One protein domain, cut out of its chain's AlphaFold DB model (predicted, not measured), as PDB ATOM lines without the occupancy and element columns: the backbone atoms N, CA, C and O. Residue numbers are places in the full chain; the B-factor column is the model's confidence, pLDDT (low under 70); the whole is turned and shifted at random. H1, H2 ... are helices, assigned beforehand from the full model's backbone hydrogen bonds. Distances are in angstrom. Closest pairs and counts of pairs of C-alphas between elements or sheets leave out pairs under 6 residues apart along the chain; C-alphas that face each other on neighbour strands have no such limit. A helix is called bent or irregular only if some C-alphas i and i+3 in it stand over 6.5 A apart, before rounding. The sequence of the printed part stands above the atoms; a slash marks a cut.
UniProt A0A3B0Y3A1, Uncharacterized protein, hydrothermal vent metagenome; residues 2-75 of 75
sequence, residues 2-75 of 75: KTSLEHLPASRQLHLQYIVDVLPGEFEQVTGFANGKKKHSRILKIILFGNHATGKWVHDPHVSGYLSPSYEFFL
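This is residues 2 to 75 of the 75 residues of an uncharacterized protein of hydrothermal vent metagenome (UniProt A0A3B0Y3A1). This is a loose model with little regular structure: one long, bent helix, H1, with a strand-free chain that folds back along its length to a one-turn helix, H2, and a tail that loops out and returns. Residues 33 to 38 and 60 to 66 stick out at opposite ends. The printed part has 74 residues, 27 in the two named helices, H1 then H2, with no named strand; the class is all helix. The radius of gyration of the C-alphas is 15.8 A, and the spans are 51 by 26 by 17 A.

H1, residues 10 to 32, begins at C-alpha 10 (140.495, 107.202, 77.742). It was assigned as one helix by its hydrogen bonds but is bent, with C-alphas 21 and 24 6.7 A apart. Arm H1a, residues 10 to 21, is 16.3 A long; H1b, residues 24 to 32, is 11.9 A. H2, residues 51 to 54, ends at C-alpha 54 (147.414, 112.604, 64.546).

H1a and H1b stand at a shallow tilt of 27 degrees. H2 is apart from both. In both arms every O i to N i+4 pair is within hydrogen-bond range; H2 is too short for such a pair.

The C-alphas of Lys 37 and His 62, the two farthest apart, are 51.7 A apart. The printed part has no cut. The link from H1 to H2, 18 residues, is long. Mean pLDDT of the printed part is 72.8; residues 2, 35, 37 to 40 and 55 to 75 are under 70.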
ATOM      1  N   LYS A   2     151.680 106.221  63.506       66.19
ATOM      2  CA  LYS A   2     151.592 106.128  64.969       66.19
ATOM      3  C   LYS A   2     150.667 104.959  65.310       66.19
ATOM      4  O   LYS A   2     149.576 104.881  64.759       66.19
ATOM      5  N   THR A   3     151.131 104.051  66.159       73.50
ATOM      6  CA  THR A   3     150.358 102.900  66.655       73.50
ATOM      7  C   THR A   3     149.833 103.127  68.072       73.50
ATOM      8  O   THR A   3     148.921 102.429  68.497       73.50
ATOM      9  N   SER A   4     150.387 104.111  68.787       82.56
ATOM     10  CA  SER A   4     149.902 104.523  70.103       82.56
ATOM     11  C   SER A   4     148.607 105.330  69.980       82.56
ATOM     12  O   SER A   4     148.486 106.185  69.096       82.56
ATOM     13  N   LEU A   5     147.661 105.058  70.884       86.62
ATOM     14  CA  LEU A   5     146.404 105.793  71.060       86.62
ATOM     15  C   LEU A   5     146.436 106.722  72.287       86.62
ATOM     16  O   LEU A   5     145.415 107.323  72.613       86.62
ATOM     17  N   GLU A   6     147.587 106.871  72.953       86.62
ATOM     18  CA  GLU A   6     147.741 107.652  74.197       86.62
ATOM     19  C   GLU A   6     147.404 109.139  74.031       86.62
ATOM     20  O   GLU A   6     147.085 109.822  75.000       86.62
ATOM     21  N   HIS A   7     147.428 109.654  72.798       83.62
ATOM     22  CA  HIS A   7     147.010 111.023  72.487       83.62
ATOM     23  C   HIS A   7     145.484 111.216  72.477       83.62
ATOM     24  O   HIS A   7     145.020 112.339  72.287       83.62
ATOM     25  N   LEU A   8     144.697 110.147  72.614       86.50
ATOM     26  CA  LEU A   8     143.241 110.209  72.732       86.50
ATOM     27  C   LEU A   8     142.812 110.137  74.202       86.50
ATOM     28  O   LEU A   8     143.450 109.438  74.988       86.50
ATOM     29  N   PRO A   9     141.681 110.756  74.586       87.62
ATOM     30  CA  PRO A   9     141.084 110.519  75.896       87.62
ATOM     31  C   PRO A   9     140.726 109.044  76.107       87.62
ATOM     32  O   PRO A   9     140.332 108.354  75.162       87.62
ATOM     33  N   ALA A  10     140.762 108.593  77.363       87.38
ATOM     34  CA  ALA A  10     140.495 107.202  77.742       87.38
ATOM     35  C   ALA A  10     139.157 106.664  77.197       87.38
ATOM     36  O   ALA A  10     139.098 105.540  76.710       87.38
ATOM     37  N   SER A  11     138.097 107.479  77.188       86.31
ATOM     38  CA  SER A  11     136.789 107.079  76.646       86.31
ATOM     39  C   SER A  11     136.839 106.716  75.158       86.31
ATOM     40  O   SER A  11     136.179 105.774  74.724       86.31
ATOM     41  N   ARG A  12     137.649 107.426  74.362       84.38
ATOM     42  CA  ARG A  12     137.828 107.138  72.931       84.38
ATOM     43  C   ARG A  12     138.734 105.936  72.717       84.38
ATOM     44  O   ARG A  12     138.463 105.166  71.805       84.38
ATOM     45  N   GLN A  13     139.760 105.758  73.548       90.00
ATOM     46  CA  GLN A  13     140.589 104.550  73.512       90.00
ATOM     47  C   GLN A  13     139.738 103.300  73.778       90.00
ATOM     48  O   GLN A  13     139.776 102.367  72.983       90.00
ATOM     49  N   LEU A  14     138.895 103.326  74.818       92.75
ATOM     50  CA  LEU A  14     137.959 102.241  75.139       92.75
ATOM     51  C   LEU A  14     136.966 101.975  74.005       92.75
ATOM     52  O   LEU A  14     136.716 100.825  73.661       92.75
ATOM     53  N   HIS A  15     136.424 103.027  73.389       91.19
ATOM     54  CA  HIS A  15     135.508 102.864  72.263       91.19
ATOM     55  C   HIS A  15     136.193 102.244  71.035       91.19
ATOM     56  O   HIS A  15     135.629 101.362  70.397       91.19
ATOM     57  N   LEU A  16     137.418 102.669  70.710       91.44
ATOM     58  CA  LEU A  16     138.189 102.074  69.616       91.44
ATOM     59  C   LEU A  16     138.560 100.619  69.911       91.44
ATOM     60  O   LEU A  16     138.480  99.794  69.005       91.44
ATOM     61  N   GLN A  17     138.908 100.303  71.160       91.94
ATOM     62  CA  GLN A  17     139.157  98.930  71.592       91.94
ATOM     63  C   GLN A  17     137.914  98.063  71.374       91.94
ATOM     64  O   GLN A  17     137.999  97.038  70.710       91.94
ATOM     65  N   TYR A  18     136.747  98.536  71.816       93.88
ATOM     66  CA  TYR A  18     135.479  97.841  71.603       93.88
ATOM     67  C   TYR A  18     135.196  97.566  70.119       93.88
ATOM     68  O   TYR A  18     134.794  96.463  69.758       93.88
ATOM     69  N   ILE A  19     135.441  98.541  69.238       91.38
ATOM     70  CA  ILE A  19     135.260  98.347  67.793       91.38
ATOM     71  C   ILE A  19     136.206  97.262  67.270       91.38
ATOM     72  O   ILE A  19     135.770  96.386  66.530       91.38
ATOM     73  N   VAL A  20     137.485  97.308  67.648       90.75
ATOM     74  CA  VAL A  20     138.477  96.304  67.230       90.75
ATOM     75  C   VAL A  20     138.107  94.906  67.730       90.75
ATOM     76  O   VAL A  20     138.344  93.940  67.009       90.75
ATOM     77  N   ASP A  21     137.494  94.802  68.906       92.38
ATOM     78  CA  ASP A  21     137.082  93.526  69.492       92.38
ATOM     79  C   ASP A  21     135.837  92.939  68.801       92.38
ATOM     80  O   ASP A  21     135.771  91.736  68.552       92.38
ATOM     81  N   VAL A  22     134.852  93.776  68.457       92.81
ATOM     82  CA  VAL A  22     133.569  93.327  67.882       92.81
ATOM     83  C   VAL A  22     133.658  93.063  66.380       92.81
ATOM     84  O   VAL A  22     133.080  92.100  65.874       92.81
ATOM     85  N   LEU A  23     134.384  93.908  65.647       90.06
ATOM     86  CA  LEU A  23     134.365  93.916  64.184       90.06
ATOM     87  C   LEU A  23     134.792  92.574  63.548       90.06
ATOM     88  O   LEU A  23     134.131  92.159  62.595       90.06
ATOM     89  N   PRO A  24     135.806  91.843  64.058       86.62
ATOM     90  CA  PRO A  24     136.135  90.507  63.561       86.62
ATOM     91  C   PRO A  24     134.982  89.508  63.683       86.62
ATOM     92  O   PRO A  24     134.685  88.814  62.713       86.62
ATOM     93  N   GLY A  25     134.298  89.473  64.831       87.19
ATOM     94  CA  GLY A  25     133.193  88.541  65.069       87.19
ATOM     95  C   GLY A  25     131.983  88.822  64.177       87.19
ATOM     96  O   GLY A  25     131.405  87.903  63.597       87.19
ATOM     97  N   GLU A  26     131.626  90.093  64.006       87.12
ATOM     98  CA  GLU A  26     130.543  90.496  63.099       87.12
ATOM     99  C   GLU A  26     130.893  90.202  61.631       87.12
ATOM    100  O   GLU A  26     130.063  89.716  60.858       87.12
ATOM    101  N   PHE A  27     132.148  90.427  61.241       85.94
ATOM    102  CA  PHE A  27     132.620  90.138  59.890       85.94
ATOM    103  C   PHE A  27     132.609  88.634  59.575       85.94
ATOM    104  O   PHE A  27     132.180  88.221  58.491       85.94
ATOM    105  N   GLU A  28     133.037  87.791  60.515       83.25
ATOM    106  CA  GLU A  28     132.981  86.333  60.376       83.25
ATOM    107  C   GLU A  28     131.545  85.821  60.246       83.25
ATOM    108  O   GLU A  28     131.271  84.983  59.385       83.25
ATOM    109  N   GLN A  29     130.605  86.361  61.025       82.25
ATOM    110  CA  GLN A  29     129.190  86.003  60.904       82.25
ATOM    111  C   GLN A  29     128.646  86.334  59.510       82.25
ATOM    112  O   GLN A  29     128.122  85.453  58.824       82.25
ATOM    113  N   VAL A  30     128.827  87.571  59.037       80.88
ATOM    114  CA  VAL A  30     128.331  88.012  57.719       80.88
ATOM    115  C   VAL A  30     128.950  87.198  56.578       80.88
ATOM    116  O   VAL A  30     128.252  86.778  55.653       80.88
ATOM    117  N   THR A  31     130.253  86.919  56.643       78.44
ATOM    118  CA  THR A  31     130.944  86.088  55.641       78.44
ATOM    119  C   THR A  31     130.567  84.604  55.748       78.44
ATOM    120  O   THR A  31     130.566  83.877  54.748       78.44
ATOM    121  N   GLY A  32     130.164  84.153  56.937       72.69
ATOM    122  CA  GLY A  32     129.574  82.847  57.211       72.69
ATOM    123  C   GLY A  32     128.297  82.583  56.411       72.69
ATOM    124  O   GLY A  32     128.166  81.497  55.837       72.69
ATOM    125  N   PHE A  33     127.422  83.586  56.304       71.00
ATOM    126  CA  PHE A  33     126.138  83.526  55.588       71.00
ATOM    127  C   PHE A  33     126.235  83.759  54.070       71.00
ATOM    128  O   PHE A  33     125.227  83.689  53.366       71.00
ATOM    129  N   ALA A  34     127.424  84.032  53.528       71.50
ATOM    130  CA  ALA A  34     127.586  84.250  52.096       71.50
ATOM    131  C   ALA A  34     127.370  82.945  51.297       71.50
ATOM    132  O   ALA A  34     128.136  81.990  51.426       71.50
ATOM    133  N   ASN A  35     126.367  82.934  50.411       68.38
ATOM    134  CA  ASN A  35     125.985  81.781  49.573       68.38
ATOM    135  C   ASN A  35     126.892  81.548  48.337       68.38
ATOM    136  O   ASN A  35     126.606  80.684  47.511       68.38
ATOM    137  N   GLY A  36     127.967  82.327  48.171       72.38
ATOM    138  CA  GLY A  36     128.913  82.220  47.049       72.38
ATOM    139  C   GLY A  36     130.200  81.460  47.395       72.38
ATOM    140  O   GLY A  36     130.392  81.014  48.524       72.38
ATOM    141  N   LYS A  37     131.137  81.349  46.436       62.44
ATOM    142  CA  LYS A  37     132.502  80.864  46.725       62.44
ATOM    143  C   LYS A  37     133.097  81.714  47.847       62.44
ATOM    144  O   LYS A  37     133.379  82.894  47.629       62.44
ATOM    145  N   LYS A  38     133.321  81.106  49.014       62.94
ATOM    146  CA  LYS A  38     134.002  81.741  50.144       62.94
ATOM    147  C   LYS A  38     135.449  82.030  49.744       62.94
ATOM    148  O   LYS A  38     136.336  81.193  49.890       62.94
ATOM    149  N   LYS A  39     135.695  83.206  49.151       62.94
ATOM    150  CA  LYS A  39     137.044  83.784  49.124       62.94
ATOM    151  C   LYS A  39     137.478  83.920  50.579       62.94
ATOM    152  O   LYS A  39     136.629  84.189  51.415       62.94
ATOM    153  N   HIS A  40     138.762  83.714  50.864       61.81
ATOM    154  CA  HIS A  40     139.355  83.853  52.197       61.81
ATOM    155  C   HIS A  40     139.125  85.272  52.744       61.81
ATOM    156  O   HIS A  40     139.991  86.139  52.636       61.81
ATOM    157  N   SER A  41     137.931  85.528  53.262       70.50
ATOM    158  CA  SER A  41     137.504  86.805  53.793       70.50
ATOM    159  C   SER A  41     138.112  86.911  55.174       70.50
ATOM    160  O   SER A  41     137.662  86.275  56.121       70.50
ATOM    161  N   ARG A  42     139.194  87.675  55.253       79.38
ATOM    162  CA  ARG A  42     139.926  87.964  56.480       79.38
ATOM    163  C   ARG A  42     140.136  89.463  56.548       79.38
ATOM    164  O   ARG A  42     140.529  90.066  55.551       79.38
ATOM    165  N   ILE A  43     139.916  90.043  57.719       83.81
ATOM    166  CA  ILE A  43     140.330  91.417  57.986       83.81
ATOM    167  C   ILE A  43     141.855  91.426  57.992       83.81
ATOM    168  O   ILE A  43     142.492  90.639  58.696       83.81
ATOM    169  N   LEU A  44     142.455  92.280  57.169       84.81
ATOM    170  CA  LEU A  44     143.911  92.379  57.085       84.81
ATOM    171  C   LEU A  44     144.451  93.455  58.015       84.81
ATOM    172  O   LEU A  44     145.483  93.249  58.653       84.81
ATOM    173  N   LYS A  45     143.775  94.604  58.070       84.00
ATOM    174  CA  LYS A  45     144.145  95.747  58.903       84.00
ATOM    175  C   LYS A  45     142.900  96.548  59.258       84.00
ATOM    176  O   LYS A  45     142.007  96.692  58.439       84.00
ATOM    177  N   ILE A  46     142.909  97.131  60.450       85.38
ATOM    178  CA  ILE A  46     142.007  98.214  60.837       85.38
ATOM    179  C   ILE A  46     142.880  99.460  60.941       85.38
ATOM    180  O   ILE A  46     143.915  99.434  61.611       85.38
ATOM    181  N   ILE A  47     142.509 100.534  60.245       85.81
ATOM    182  CA  ILE A  47     143.309 101.759  60.209       85.81
ATOM    183  C   ILE A  47     142.477 102.931  60.719       85.81
ATOM    184  O   ILE A  47     141.415 103.234  60.183       85.81
ATOM    185  N   LEU A  48     142.996 103.610  61.743       84.69
ATOM    186  CA  LEU A  48     142.456 104.872  62.230       84.69
ATOM    187  C   LEU A  48     143.062 106.035  61.433       84.69
ATOM    188  O   LEU A  48     144.285 106.149  61.333       84.69
ATOM    189  N   PHE A  49     142.215 106.923  60.915       80.62
ATOM    190  CA  PHE A  49     142.619 108.105  60.148       80.62
ATOM    191  C   PHE A  49     142.096 109.411  60.767       80.62
ATOM    192  O   PHE A  49     141.379 109.418  61.769       80.62
ATOM    193  N   GLY A  50     142.492 110.544  60.180       79.25
ATOM    194  CA  GLY A  50     142.006 111.874  60.555       79.25
ATOM    195  C   GLY A  50     142.668 112.478  61.799       79.25
ATOM    196  O   GLY A  50     143.761 112.093  62.226       79.25
ATOM    197  N   ASN A  51     142.002 113.474  62.386       76.88
ATOM    198  CA  ASN A  51     142.460 114.171  63.597       76.88
ATOM    199  C   ASN A  51     142.670 113.208  64.785       76.88
ATOM    200  O   ASN A  51     143.592 113.394  65.580       76.88
ATOM    201  N   HIS A  52     141.897 112.122  64.829       74.00
ATOM    202  CA  HIS A  52     142.009 111.037  65.797       74.00
ATOM    203  C   HIS A  52     143.302 110.225  65.687       74.00
ATOM    204  O   HIS A  52     143.745 109.669  66.685       74.00
ATOM    205  N   ALA A  53     143.939 110.172  64.517       80.44
ATOM    206  CA  ALA A  53     145.203 109.457  64.327       80.44
ATOM    207  C   ALA A  53     146.441 110.329  64.606       80.44
ATOM    208  O   ALA A  53     147.540 109.819  64.815       80.44
ATOM    209  N   THR A  54     146.286 111.655  64.575       73.50
ATOM    210  CA  THR A  54     147.414 112.604  64.546       73.50
ATOM    211  C   THR A  54     147.668 113.314  65.874       73.50
ATOM    212  O   THR A  54     148.681 114.001  66.003       73.50
ATOM    213  N   GLY A  55     146.788 113.144  66.866       66.75
ATOM    214  CA  GLY A  55     146.865 113.865  68.142       66.75
ATOM    215  C   GLY A  55     146.430 115.329  68.055       66.75
ATOM    216  O   GLY A  55     146.552 116.055  69.030       66.75
ATOM    217  N   LYS A  56     145.894 115.766  66.906       67.25
ATOM    218  CA  LYS A  56     145.274 117.093  66.717       67.25
ATOM    219  C   LYS A  56     143.773 117.074  67.002       67.25
ATOM    220  O   LYS A  56     143.023 117.902  66.491       67.25
ATOM    221  N   TRP A  57     143.312 116.061  67.723       66.19
ATOM    222  CA  TRP A  57     141.913 115.949  68.074       66.19
ATOM    223  C   TRP A  57     141.550 117.046  69.080       66.19
ATOM    224  O   TRP A  57     142.231 117.208  70.090       66.19
ATOM    225  N   VAL A  58     140.487 117.794  68.791       58.84
ATOM    226  CA  VAL A  58     139.962 118.861  69.649       58.84
ATOM    227  C   VAL A  58     138.521 118.498  69.988       58.84
ATOM    228  O   VAL A  58     137.698 118.346  69.087       58.84
ATOM    229  N   HIS A  59     138.217 118.348  71.277       59.97
ATOM    230  CA  HIS A  59     136.844 118.372  71.773       59.97
ATOM    231  C   HIS A  59     136.594 119.753  72.338       59.97
ATOM    232  O   HIS A  59     137.013 120.050  73.452       59.97
ATOM    233  N   ASP A  60     135.918 120.589  71.562       54.31
ATOM    234  CA  ASP A  60     135.436 121.873  72.046       54.31
ATOM    235  C   ASP A  60     133.980 121.706  72.515       54.31
ATOM    236  O   ASP A  60     133.094 121.519  71.680       54.31
ATOM    237  N   PRO A  61     133.703 121.691  73.831       54.56
ATOM    238  CA  PRO A  61     132.339 121.604  74.346       54.56
ATOM    239  C   PRO A  61     131.497 122.873  74.089       54.56
ATOM    240  O   PRO A  61     130.298 122.849  74.356       54.56
ATOM    241  N   HIS A  62     132.080 123.960  73.564       49.72
ATOM    242  CA  HIS A  62     131.401 125.233  73.298       49.72
ATOM    243  C   HIS A  62     131.072 125.478  71.817       49.72
ATOM    244  O   HIS A  62     130.354 126.430  71.502       49.72
ATOM    245  N   VAL A  63     131.536 124.628  70.896       48.03
ATOM    246  CA  VAL A  63     131.289 124.799  69.457       48.03
ATOM    247  C   VAL A  63     130.173 123.856  69.010       48.03
ATOM    248  O   VAL A  63     130.390 122.683  68.710       48.03
ATOM    249  N   SER A  64     128.954 124.393  68.922       46.47
ATOM    250  CA  SER A  64     127.819 123.791  68.205       46.47
ATOM    251  C   SER A  64     128.065 123.832  66.689       46.47
ATOM    252  O   SER A  64     127.368 124.515  65.940       46.47
ATOM    253  N   GLY A  65     129.094 123.132  66.224       41.03
ATOM    254  CA  GLY A  65     129.485 123.086  64.822       41.03
ATOM    255  C   GLY A  65     129.942 121.685  64.465       41.03
ATOM    256  O   GLY A  65     131.124 121.390  64.568       41.03
ATOM    257  N   TYR A  66     128.988 120.832  64.084       42.78
ATOM    258  CA  TYR A  66     129.205 119.561  63.384       42.78
ATOM    259  C   TYR A  66     130.436 118.750  63.835       42.78
ATOM    260  O   TYR A  66     131.433 118.637  63.123       42.78
ATOM    261  N   LEU A  67     130.335 118.079  64.985       50.12
ATOM    262  CA  LEU A  67     131.128 116.871  65.209       50.12
ATOM    263  C   LEU A  67     130.461 115.727  64.448       50.12
ATOM    264  O   LEU A  67     129.618 115.030  65.001       50.12
ATOM    265  N   SER A  68     130.822 115.534  63.182       46.28
ATOM    266  CA  SER A  68     130.526 114.284  62.481       46.28
ATOM    267  C   SER A  68     131.396 113.180  63.095       46.28
ATOM    268  O   SER A  68     132.618 113.225  62.931       46.28
ATOM    269  N   PRO A  69     130.842 112.172  63.795       48.00
ATOM    270  CA  PRO A  69     131.596 110.987  64.171       48.00
ATOM    271  C   PRO A  69     131.664 110.062  62.947       48.00
ATOM    272  O   PRO A  69     131.170 108.940  62.978       48.00
ATOM    273  N   SER A  70     132.199 110.540  61.824       42.25
ATOM    274  CA  SER A  70     132.372 109.711  60.633       42.25
ATOM    275  C   SER A  70     133.599 108.830  60.842       42.25
ATOM    276  O   SER A  70     134.725 109.199  60.507       42.25
ATOM    277  N   TYR A  71     133.377 107.677  61.469       46.50
ATOM    278  CA  TYR A  71     134.320 106.572  61.444       46.50
ATOM    279  C   TYR A  71     134.197 105.889  60.081       46.50
ATOM    280  O   TYR A  71     133.307 105.073  59.861       46.50
ATOM    281  N   GLU A  72     135.058 106.267  59.141       41.78
ATOM    282  CA  GLU A  72     135.136 105.600  57.846       41.78
ATOM    283  C   GLU A  72     136.190 104.494  57.948       41.78
ATOM    284  O   GLU A  72     137.398 104.739  57.925       41.78
ATOM    285  N   PHE A  73     135.722 103.268  58.180       48.00
ATOM    286  CA  PHE A  73     136.567 102.079  58.222       48.00
ATOM    287  C   PHE A  73     136.699 101.515  56.806       48.00
ATOM    288  O   PHE A  73     135.706 101.116  56.203       48.00
ATOM    289  N   PHE A  74     137.924 101.455  56.283       43.59
ATOM    290  CA  PHE A  74     138.240 100.609  55.130       43.59
ATOM    291  C   PHE A  74     138.680  99.233  55.647       43.59
ATOM    292  O   PHE A  74     139.635  99.157  56.425       43.59
ATOM    293  N   LEU A  75     137.957  98.182  55.240       46.09
ATOM    294  CA  LEU A  75     138.265  96.766  55.497       46.09
ATOM    295  C   LEU A  75     139.136  96.163  54.391       46.09
ATOM    296  O   LEU A  75     138.883  96.490  53.209       46.09
TER     297      LEU A  75